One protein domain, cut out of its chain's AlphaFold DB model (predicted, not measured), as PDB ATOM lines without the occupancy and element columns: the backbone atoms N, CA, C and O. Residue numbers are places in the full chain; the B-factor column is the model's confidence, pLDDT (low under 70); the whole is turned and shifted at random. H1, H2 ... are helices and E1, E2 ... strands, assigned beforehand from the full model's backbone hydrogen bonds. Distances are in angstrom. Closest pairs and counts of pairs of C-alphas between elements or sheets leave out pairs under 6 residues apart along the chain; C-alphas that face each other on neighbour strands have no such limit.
ATOM      1  N   ILE A   6     191.453 171.699 193.445       90.94
ATOM      2  CA  ILE A   6     192.601 172.155 194.222       90.94
ATOM      3  C   ILE A   6     193.041 173.526 193.720       90.94
ATOM      4  O   ILE A   6     193.064 173.782 192.518       90.94
ATOM      5  N   MET A   7     193.393 174.410 194.647       89.81
ATOM      6  CA  MET A   7     193.961 175.712 194.337       89.81
ATOM      7  C   MET A   7     195.077 176.034 195.320       89.81
ATOM      8  O   MET A   7     194.901 175.935 196.536       89.81
ATOM      9  N   ARG A   8     196.225 176.453 194.787       89.31
ATOM     10  CA  ARG A   8     197.309 177.006 195.594       89.31
ATOM     11  C   ARG A   8     196.933 178.412 196.049       89.31
ATOM     12  O   ARG A   8     196.505 179.231 195.240       89.31
ATOM     13  N   VAL A   9     197.132 178.690 197.327       87.88
ATOM     14  CA  VAL A   9     196.898 179.999 197.939       87.88
ATOM     15  C   VAL A   9     198.163 180.496 198.626       87.88
ATOM     16  O   VAL A   9     199.089 179.732 198.913       87.88
ATOM     17  N   ASP A  10     198.227 181.798 198.871       87.31
ATOM     18  CA  ASP A  10     199.252 182.376 199.724       87.31
ATOM     19  C   ASP A  10     198.979 182.068 201.211       87.31
ATOM     20  O   ASP A  10     197.914 181.591 201.616       87.31
ATOM     21  N   ARG A  11     199.982 182.342 202.047       84.31
ATOM     22  CA  ARG A  11     199.931 182.059 203.484       84.31
ATOM     23  C   ARG A  11     198.878 182.888 204.221       84.31
ATOM     24  O   ARG A  11     198.372 182.424 205.242       84.31
ATOM     25  N   GLU A  12     198.611 184.114 203.787       84.12
ATOM     26  CA  GLU A  12     197.647 184.991 204.453       84.12
ATOM     27  C   GLU A  12     196.234 184.490 204.180       84.12
ATOM     28  O   GLU A  12     195.481 184.258 205.125       84.12
ATOM     29  N   THR A  13     195.929 184.182 202.920       82.12
ATOM     30  CA  THR A  13     194.669 183.561 202.502       82.12
ATOM     31  C   THR A  13     194.418 182.240 203.231       82.12
ATOM     32  O   THR A  13     193.321 182.038 203.750       82.12
ATOM     33  N   TYR A  14     195.440 181.388 203.364       82.62
ATOM     34  CA  TYR A  14     195.356 180.147 204.146       82.62
ATOM     35  C   TYR A  14     195.071 180.398 205.635       82.62
ATOM     36  O   TYR A  14     194.286 179.704 206.263       82.62
ATOM     37  N   LYS A  15     195.700 181.410 206.244       81.62
ATOM     38  CA  LYS A  15     195.487 181.728 207.667       81.62
ATOM     39  C   LYS A  15     194.126 182.343 207.959       81.62
ATOM     40  O   LYS A  15     193.659 182.252 209.091       81.62
ATOM     41  N   LEU A  16     193.519 183.006 206.978       78.69
ATOM     42  CA  LEU A  16     192.206 183.619 207.138       78.69
ATOM     43  C   LEU A  16     191.090 182.574 207.263       78.69
ATOM     44  O   LEU A  16     189.985 182.945 207.659       78.69
ATOM     45  N   GLY A  17     191.339 181.301 206.917       66.31
ATOM     46  CA  GLY A  17     190.331 180.236 206.957       66.31
ATOM     47  C   GLY A  17     189.154 180.482 206.008       66.31
ATOM     48  O   GLY A  17     188.101 179.849 206.111       66.31
ATOM     49  N   LYS A  18     189.286 181.466 205.109       68.44
ATOM     50  CA  LYS A  18     188.231 181.886 204.194       68.44
ATOM     51  C   LYS A  18     188.455 181.217 202.851       68.44
ATOM     52  O   LYS A  18     189.492 181.392 202.213       68.44
ATOM     53  N   ARG A  19     187.432 180.505 202.378       68.00
ATOM     54  CA  ARG A  19     187.362 180.088 200.976       68.00
ATOM     55  C   ARG A  19     187.451 181.321 200.092       68.00
ATOM     56  O   ARG A  19     186.728 182.293 200.310       68.00
ATOM     57  N   SER A  20     188.312 181.253 199.081       68.44
ATOM     58  CA  SER A  20     188.280 182.232 197.999       68.44
ATOM     59  C   SER A  20     186.879 182.232 197.382       68.44
ATOM     60  O   SER A  20     186.258 181.175 197.250       68.44
ATOM     61  N   SER A  21     186.367 183.405 197.013       66.75
ATOM     62  CA  SER A  21     185.041 183.575 196.398       66.75
ATOM     63  C   SER A  21     184.863 182.748 195.120       66.75
ATOM     64  O   SER A  21     183.740 182.407 194.766       66.75
ATOM     65  N   HIS A  22     185.963 182.379 194.463       67.19
ATOM     66  CA  HIS A  22     185.975 181.528 193.271       67.19
ATOM     67  C   HIS A  22     186.056 180.025 193.579       67.19
ATOM     68  O   HIS A  22     185.979 179.210 192.667       67.19
ATOM     69  N   PHE A  23     186.194 179.646 194.851       71.44
ATOM     70  CA  PHE A  23     186.392 178.268 195.298       71.44
ATOM     71  C   PHE A  23     185.136 177.734 195.998       71.44
ATOM     72  O   PHE A  23     185.122 177.437 197.198       71.44
ATOM     73  N   TRP A  24     184.049 177.676 195.228       67.12
ATOM     74  CA  TRP A  24     182.739 177.199 195.662       67.12
ATOM     75  C   TRP A  24     182.302 175.985 194.857       67.12
ATOM     76  O   TRP A  24     182.516 175.898 193.651       67.12
ATOM     77  N   SER A  25     181.627 175.067 195.540       70.69
ATOM     78  CA  SER A  25     180.977 173.923 194.921       70.69
ATOM     79  C   SER A  25     179.503 173.908 195.293       70.69
ATOM     80  O   SER A  25     179.141 174.138 196.446       70.69
ATOM     81  N   SER A  26     178.653 173.637 194.304       72.94
ATOM     82  CA  SER A  26     177.230 173.354 194.505       72.94
ATOM     83  C   SER A  26     176.984 171.907 194.947       72.94
ATOM     84  O   SER A  26     175.874 171.572 195.365       72.94
ATOM     85  N   ASN A  27     178.011 171.050 194.891       80.94
ATOM     86  CA  ASN A  27     177.948 169.679 195.374       80.94
ATOM     87  C   ASN A  27     178.098 169.640 196.902       80.94
ATOM     88  O   ASN A  27     179.174 169.906 197.438       80.94
ATOM     89  N   LYS A  28     177.017 169.261 197.596       76.94
ATOM     90  CA  LYS A  28     176.954 169.174 199.065       76.94
ATOM     91  C   LYS A  28     177.861 168.092 199.659       76.94
ATOM     92  O   LYS A  28     178.133 168.127 200.855       76.94
ATOM     93  N   GLU A  29     178.313 167.139 198.851       84.81
ATOM     94  CA  GLU A  29     179.205 166.063 199.292       84.81
ATOM     95  C   GLU A  29     180.674 166.499 199.338       84.81
ATOM     96  O   GLU A  29     181.475 165.900 200.057       84.81
ATOM     97  N   LEU A  30     181.033 167.560 198.606       86.62
ATOM     98  CA  LEU A  30     182.386 168.098 198.620       86.62
ATOM     99  C   LEU A  30     182.618 168.912 199.892       86.62
ATOM    100  O   LEU A  30     181.929 169.891 200.189       86.62
ATOM    101  N   LYS A  31     183.647 168.514 200.631       88.38
ATOM    102  CA  LYS A  31     184.123 169.197 201.826       88.38
ATOM    103  C   LYS A  31     185.363 170.000 201.486       88.38
ATOM    104  O   LYS A  31     186.158 169.624 200.630       88.38
ATOM    105  N   PHE A  32     185.511 171.120 202.175       88.31
ATOM    106  CA  PHE A  32     186.679 171.975 202.055       88.31
ATOM    107  C   PHE A  32     187.744 171.555 203.054       88.31
ATOM    108  O   PHE A  32     187.448 171.399 204.241       88.31
ATOM    109  N   TYR A  33     188.966 171.431 202.564       90.19
ATOM    110  CA  TYR A  33     190.148 171.101 203.331       90.19
ATOM    111  C   TYR A  33     191.250 172.110 203.039       90.19
ATOM    112  O   TYR A  33     191.460 172.535 201.901       90.19
ATOM    113  N   GLU A  34     191.969 172.453 204.092       90.62
ATOM    114  CA  GLU A  34     193.163 173.277 204.044       90.62
ATOM    115  C   GLU A  34     194.352 172.341 204.204       90.62
ATOM    116  O   GLU A  34     194.473 171.655 205.220       90.62
ATOM    117  N   ILE A  35     195.194 172.263 203.176       92.19
ATOM    118  CA  ILE A  35     196.340 171.356 203.148       92.19
ATOM    119  C   ILE A  35     197.621 172.164 202.998       92.19
ATOM    120  O   ILE A  35     197.744 173.034 202.135       92.19
ATOM    121  N   ARG A  36     198.611 171.844 203.826       92.00
ATOM    122  CA  ARG A  36     199.929 172.469 203.808       92.00
ATOM    123  C   ARG A  36     200.971 171.435 203.421       92.00
ATOM    124  O   ARG A  36     201.177 170.475 204.154       92.00
ATOM    125  N   CYS A  37     201.645 171.660 202.299       91.81
ATOM    126  CA  CYS A  37     202.702 170.779 201.809       91.81
ATOM    127  C   CYS A  37     204.075 171.437 201.937       91.81
ATOM    128  O   CYS A  37     204.214 172.666 201.895       91.81
ATOM    129  N   ASN A  38     205.102 170.606 202.066       90.62
ATOM    130  CA  ASN A  38     206.484 171.037 201.983       90.62
ATOM    131  C   ASN A  38     207.389 169.937 201.425       90.62
ATOM    132  O   ASN A  38     207.062 168.754 201.475       90.62
ATOM    133  N   TRP A  39     208.576 170.345 201.003       83.75
ATOM    134  CA  TRP A  39     209.695 169.489 200.665       83.75
ATOM    135  C   TRP A  39     210.830 169.755 201.658       83.75
ATOM    136  O   TRP A  39     211.275 170.890 201.820       83.75
ATOM    137  N   GLY A  40     211.262 168.724 202.391       71.75
ATOM    138  CA  GLY A  40     212.446 168.815 203.259       71.75
ATOM    139  C   GLY A  40     212.381 169.864 204.383       71.75
ATOM    140  O   GLY A  40     213.415 170.387 204.779       71.75
ATOM    141  N   VAL A  41     211.185 170.197 204.892       68.62
ATOM    142  CA  VAL A  41     210.970 171.191 205.977       68.62
ATOM    143  C   VAL A  41     211.559 172.582 205.654       68.62
ATOM    144  O   VAL A  41     211.859 173.376 206.544       68.62
ATOM    145  N   ASN A  42     211.696 172.939 204.374       75.19
ATOM    146  CA  ASN A  42     212.194 174.256 203.982       75.19
ATOM    147  C   ASN A  42     211.044 175.283 203.939       75.19
ATOM    148  O   ASN A  42     210.010 175.072 203.314       75.19
ATOM    149  N   ARG A  43     211.191 176.429 204.614       74.12
ATOM    150  CA  ARG A  43     210.161 177.488 204.600       74.12
ATOM    151  C   ARG A  43     209.927 178.079 203.208       74.12
ATOM    152  O   ARG A  43     208.825 178.545 202.942       74.12
ATOM    153  N   GLN A  44     210.930 178.058 202.333       78.81
ATOM    154  CA  GLN A  44     210.834 178.606 200.976       78.81
ATOM    155  C   GLN A  44     209.991 177.734 200.043       78.81
ATOM    156  O   GLN A  44     209.374 178.238 199.112       78.81
ATOM    157  N   THR A  45     209.944 176.431 200.304       82.06
ATOM    158  CA  THR A  45     209.201 175.464 199.491       82.06
ATOM    159  C   THR A  45     207.823 175.171 200.072       82.06
ATOM    160  O   THR A  45     207.111 174.319 199.558       82.06
ATOM    161  N   GLN A  46     207.417 175.862 201.136       88.94
ATOM    162  CA  GLN A  46     206.109 175.657 201.734       88.94
ATOM    163  C   GLN A  46     205.004 176.129 200.783       88.94
ATOM    164  O   GLN A  46     205.019 177.261 200.296       88.94
ATOM    165  N   ALA A  47     204.021 175.265 200.551       91.12
ATOM    166  CA  ALA A  47     202.845 175.582 199.758       91.12
ATOM    167  C   ALA A  47     201.574 175.335 200.566       91.12
ATOM    168  O   ALA A  47     201.491 174.412 201.381       91.12
ATOM    169  N   PHE A  48     200.587 176.185 200.319       91.38
ATOM    170  CA  PHE A  48     199.294 176.166 200.976       91.38
ATOM    171  C   PHE A  48     198.232 175.919 199.916       91.38
ATOM    172  O   PHE A  48     198.244 176.559 198.861       91.38
ATOM    173  N   TYR A  49     197.334 174.984 200.185       91.56
ATOM    174  CA  TYR A  49     196.305 174.561 199.253       91.56
ATOM    175  C   TYR A  49     194.939 174.610 199.911       91.56
ATOM    176  O   TYR A  49     194.744 174.166 201.042       91.56
ATOM    177  N   HIS A  50     193.988 175.116 199.147       91.44
ATOM    178  CA  HIS A  50     192.568 174.956 199.379       91.44
ATOM    179  C   HIS A  50     192.083 173.822 198.485       91.44
ATOM    180  O   HIS A  50     192.335 173.836 197.279       91.44
ATOM    181  N   VAL A  51     191.417 172.830 199.070       90.88
ATOM    182  CA  VAL A  51     191.010 171.618 198.356       90.88
ATOM    183  C   VAL A  51     189.547 171.308 198.644       90.88
ATOM    184  O   VAL A  51     189.123 171.275 199.796       90.88
ATOM    185  N   LEU A  52     188.764 171.086 197.594       90.75
ATOM    186  CA  LEU A  52     187.413 170.543 197.672       90.75
ATOM    187  C   LEU A  52     187.485 169.064 197.309       90.75
ATOM    188  O   LEU A  52     187.832 168.726 196.180       90.75
ATOM    189  N   ALA A  53     187.165 168.194 198.260       91.56
ATOM    190  CA  ALA A  53     187.239 166.748 198.081       91.56
ATOM    191  C   ALA A  53     186.147 166.034 198.881       91.56
ATOM    192  O   ALA A  53     185.586 166.583 199.833       91.56
ATOM    193  N   TYR A  54     185.860 164.785 198.527       91.50
ATOM    194  CA  TYR A  54     184.887 163.961 199.249       91.50
ATOM    195  C   TYR A  54     185.436 163.488 200.603       91.50
ATOM    196  O   TYR A  54     184.694 163.319 201.573       91.50
ATOM    197  N   SER A  55     186.757 163.333 200.708       93.31
ATOM    198  CA  SER A  55     187.450 162.914 201.926       93.31
ATOM    199  C   SER A  55     188.745 163.694 202.135       93.31
ATOM    200  O   SER A  55     189.314 164.258 201.199       93.31
ATOM    201  N   ARG A  56     189.230 163.704 203.382       91.94
ATOM    202  CA  ARG A  56     190.523 164.305 203.720       91.94
ATOM    203  C   ARG A  56     191.673 163.602 202.997       91.94
ATOM    204  O   ARG A  56     192.533 164.278 202.455       91.94
ATOM    205  N   THR A  57     191.638 162.273 202.926       93.75
ATOM    206  CA  THR A  57     192.635 161.469 202.206       93.75
ATOM    207  C   THR A  57     192.725 161.871 200.737       93.75
ATOM    208  O   THR A  57     193.815 162.112 200.233       93.75
ATOM    209  N   GLN A  58     191.583 162.045 200.065       94.19
ATOM    210  CA  GLN A  58     191.569 162.519 198.682       94.19
ATOM    211  C   GLN A  58     192.158 163.932 198.566       94.19
ATOM    212  O   GLN A  58     192.918 164.202 197.640       94.19
ATOM    213  N   ALA A  59     191.844 164.832 199.504       93.31
ATOM    214  CA  ALA A  59     192.408 166.177 199.494       93.31
ATOM    215  C   ALA A  59     193.937 166.180 199.655       93.31
ATOM    216  O   ALA A  59     194.636 166.928 198.973       93.31
ATOM    217  N   GLU A  60     194.447 165.327 200.541       94.38
ATOM    218  CA  GLU A  60     195.874 165.138 200.794       94.38
ATOM    219  C   GLU A  60     196.593 164.580 199.558       94.38
ATOM    220  O   GLU A  60     197.595 165.151 199.126       94.38
ATOM    221  N   GLU A  61     196.049 163.542 198.920       95.06
ATOM    222  CA  GLU A  61     196.595 162.979 197.676       95.06
ATOM    223  C   GLU A  61     196.625 164.001 196.533       95.06
ATOM    224  O   GLU A  61     197.610 164.089 195.796       95.06
ATOM    225  N   MET A  62     195.561 164.798 196.387       94.62
ATOM    226  CA  MET A  62     195.505 165.868 195.390       94.62
ATOM    227  C   MET A  62     196.584 166.924 195.645       94.62
ATOM    228  O   MET A  62     197.273 167.330 194.711       94.62
ATOM    229  N   ALA A  63     196.764 167.338 196.902       94.69
ATOM    230  CA  ALA A  63     197.786 168.312 197.272       94.69
ATOM    231  C   ALA A  63     199.204 167.788 197.040       94.69
ATOM    232  O   ALA A  63     200.039 168.516 196.504       94.69
ATOM    233  N   VAL A  64     199.466 166.522 197.370       94.69
ATOM    234  CA  VAL A  64     200.765 165.879 197.129       94.69
ATOM    235  C   VAL A  64     201.090 165.835 195.641       94.69
ATOM    236  O   VAL A  64     202.187 166.239 195.254       94.69
ATOM    237  N   LYS A  65     200.138 165.416 194.802       94.81
ATOM    238  CA  LYS A  65     200.309 165.366 193.342       94.81
ATOM    239  C   LYS A  65     200.580 166.742 192.748       94.81
ATOM    240  O   LYS A  65     201.525 166.905 191.976       94.81
ATOM    241  N   GLU A  66     199.784 167.735 193.131       94.12
ATOM    242  CA  GLU A  66     199.920 169.100 192.618       94.12
ATOM    243  C   GLU A  66     201.253 169.731 193.043       94.12
ATOM    244  O   GLU A  66     201.944 170.369 192.244       94.12
ATOM    245  N   TYR A  67     201.656 169.501 194.292       94.00
ATOM    246  CA  TYR A  67     202.930 169.966 194.821       94.00
ATOM    247  C   TYR A  67     204.116 169.303 194.119       94.00
ATOM    248  O   TYR A  67     205.012 169.992 193.629       94.00
ATOM    249  N   ALA A  68     204.104 167.972 194.021       92.56
ATOM    250  CA  ALA A  68     205.138 167.192 193.352       92.56
ATOM    251  C   ALA A  68     205.319 167.633 191.894       92.56
ATOM    252  O   ALA A  68     206.444 167.865 191.452       92.56
ATOM    253  N   ARG A  69     204.208 167.846 191.177       92.75
ATOM    254  CA  ARG A  69     204.198 168.365 189.806       92.75
ATOM    255  C   ARG A  69     204.781 169.775 189.715       92.75
ATOM    256  O   ARG A  69     205.600 170.023 188.839       92.75
ATOM    257  N   THR A  70     204.383 170.681 190.608       91.19
ATOM    258  CA  THR A  70     204.867 172.076 190.623       91.19
ATOM    259  C   THR A  70     206.366 172.161 190.909       91.19
ATOM    260  O   THR A  70     207.058 173.014 190.362       91.19
ATOM    261  N   HIS A  71     206.869 171.280 191.772       89.19
ATOM    262  CA  HIS A  71     208.266 171.266 192.198       89.19
ATOM    263  C   HIS A  71     209.140 170.277 191.413       89.19
ATOM    264  O   HIS A  71     210.336 170.202 191.675       89.19
ATOM    265  N   HIS A  72     208.571 169.540 190.452       90.25
ATOM    266  CA  HIS A  72     209.253 168.495 189.680       90.25
ATOM    267  C   HIS A  72     209.970 167.447 190.555       90.25
ATOM    268  O   HIS A  72     211.061 166.982 190.228       90.25
ATOM    269  N   ILE A  73     209.346 167.060 191.671       90.06
ATOM    270  CA  ILE A  73     209.857 166.042 192.602       90.06
ATOM    271  C   ILE A  73     208.931 164.825 192.643       90.06
ATOM    272  O   ILE A  73     207.788 164.877 192.199       90.06
ATOM    273  N   THR A  74     209.400 163.713 193.209       90.12
ATOM    274  CA  THR A  74     208.529 162.558 193.472       90.12
ATOM    275  C   THR A  74     207.584 162.849 194.637       90.12
ATOM    276  O   THR A  74     208.008 163.393 195.654       90.12
ATOM    277  N   GLU A  75     206.340 162.377 194.539       90.94
ATOM    278  CA  GLU A  75     205.317 162.451 195.598       90.94
ATOM    279  C   GLU A  75     205.823 161.964 196.969       90.94
ATOM    280  O   GLU A  75     205.472 162.530 197.998       90.94
ATOM    281  N   LYS A  76     206.731 160.978 196.986       89.12
ATOM    282  CA  LYS A  76     207.358 160.428 198.203       89.12
ATOM    283  C   LYS A  76     208.144 161.451 199.034       89.12
ATOM    284  O   LYS A  76     208.395 161.207 200.208       89.12
ATOM    285  N   TRP A  77     208.572 162.553 198.424       87.31
ATOM    286  CA  TRP A  77     209.332 163.610 199.095       87.31
ATOM    287  C   TRP A  77     208.442 164.715 199.670       87.31
ATOM    288  O   TRP A  77     208.946 165.610 200.353       87.31
ATOM    289  N   VAL A  78     207.138 164.672 199.386       89.62
ATOM    290  CA  VAL A  78     206.176 165.659 199.866       89.62
ATOM    291  C   VAL A  78     205.743 165.297 201.278       89.62
ATOM    292  O   VAL A  78     205.337 164.172 201.555       89.62
ATOM    293  N   VAL A  79     205.804 166.277 202.172       89.88
ATOM    294  CA  VAL A  79     205.346 166.150 203.554       89.88
ATOM    295  C   VAL A  79     204.146 167.064 203.759       89.88
ATOM    296  O   VAL A  79     204.214 168.256 203.450       89.88
ATOM    297  N   ILE A  80     203.062 166.500 204.290       89.69
ATOM    298  CA  ILE A  80     201.852 167.227 204.682       89.69
ATOM    299  C   ILE A  80     201.935 167.568 206.174       89.69
ATOM    300  O   ILE A  80     202.419 166.759 206.965       89.69
ATOM    301  N   PHE A  81     201.476 168.760 206.559       83.94
ATOM    302  CA  PHE A  81     201.536 169.274 207.931       83.94
ATOM    303  C   PHE A  81     200.236 169.928 208.398       83.94
ATOM    304  O   PHE A  81     199.385 170.243 207.541       83.94
TER     305      PHE A  81
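Overview. This is residues 6 to 81 of the 81 residues of an uncharacterized protein of Streptococcus oralis (UniProt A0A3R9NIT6). A strongly twisted sheet of four strands curls round one long helix, H2, while a short helix, H1, sits over the other face. The hairpin of E2 and E3 forms the middle of the sheet, with the short strands E1 and E4 at its edges; E2 runs along the longest axis, and the long link of residues 16 to 30 makes a wide loop round to its start. The printed part has 76 residues, with two named helices and four named strands in the order E1, H1, E2, E3, H2, E4. The sheet's order is E1, E3, E2, E4, all antiparallel, and the class is mixed, helices and strands. The whole is compact, with a radius of gyration of the C-alphas of 12.2 A and spans of 35 by 24 by 18 A.

Arrangement. E1, residues 6 to 9, is an edge strand and the antiparallel neighbour of E3, residues 47 to 53, at 149 degrees; N 7 and O 50 are 2.9 A apart, within hydrogen-bond range. H1, residues 11 to 15, is on the sheet at a height of 8.3 A; it lies over E3, but only just, with 3 of its 5 C-alphas falling on that strand. The closest C-alphas of H1 and E3 are those of Tyr 14 and Phe 48, 6.4 A apart. E2, residues 31 to 39, forms a hairpin with E3, antiparallel at 149 degrees, with N 33 and O 51 2.8 A apart. H2, residues 56 to 71, is on the sheet on the opposite face from H1; its C-alpha of Ala 59 is 5.4 A from that of Ala 53 in E3, their closest pair. E4, residues 78 to 80, is the other edge strand, antiparallel to E2 at 133 degrees, with N 38 and O 79 2.9 A apart. E2 pairs in a staggered way, with E3 over residues 31 to 37 and with E4 over residues 37 to 39. The closest C-alphas of H2 and E4 are those of Val 64 and Val 78, 6.1 A apart. E1, H1 and E2 make a split strand-helix-strand unit, two strands running the same way with E3 between them in the sheet; E3, H2 and E4 make another, with E2 between. Both crossovers are right-handed. In H1 and H2 every O i to N i+4 pair is within hydrogen-bond range.

Along the chain. E1 begins at C-alpha 6, (192.601, 172.155, 194.222). E2 measures 25.6 A from first to last C-alpha, E3 18.0 A and H2 22.3 A. H2 begins at C-alpha 56, (190.523, 164.305, 203.720), and E4 ends at C-alpha 80, (201.852, 167.227, 204.682).

Size, cuts and confidence. The C-alphas of Ser 26 and Gly 40, the two farthest apart, are 36.6 A from each other. The printed part has no cut, and the link from H1 to E2 is long, with 15 residues. The mean pLDDT of the printed part is 85.7; residues 17 to 22, 24 and 41 are under 70.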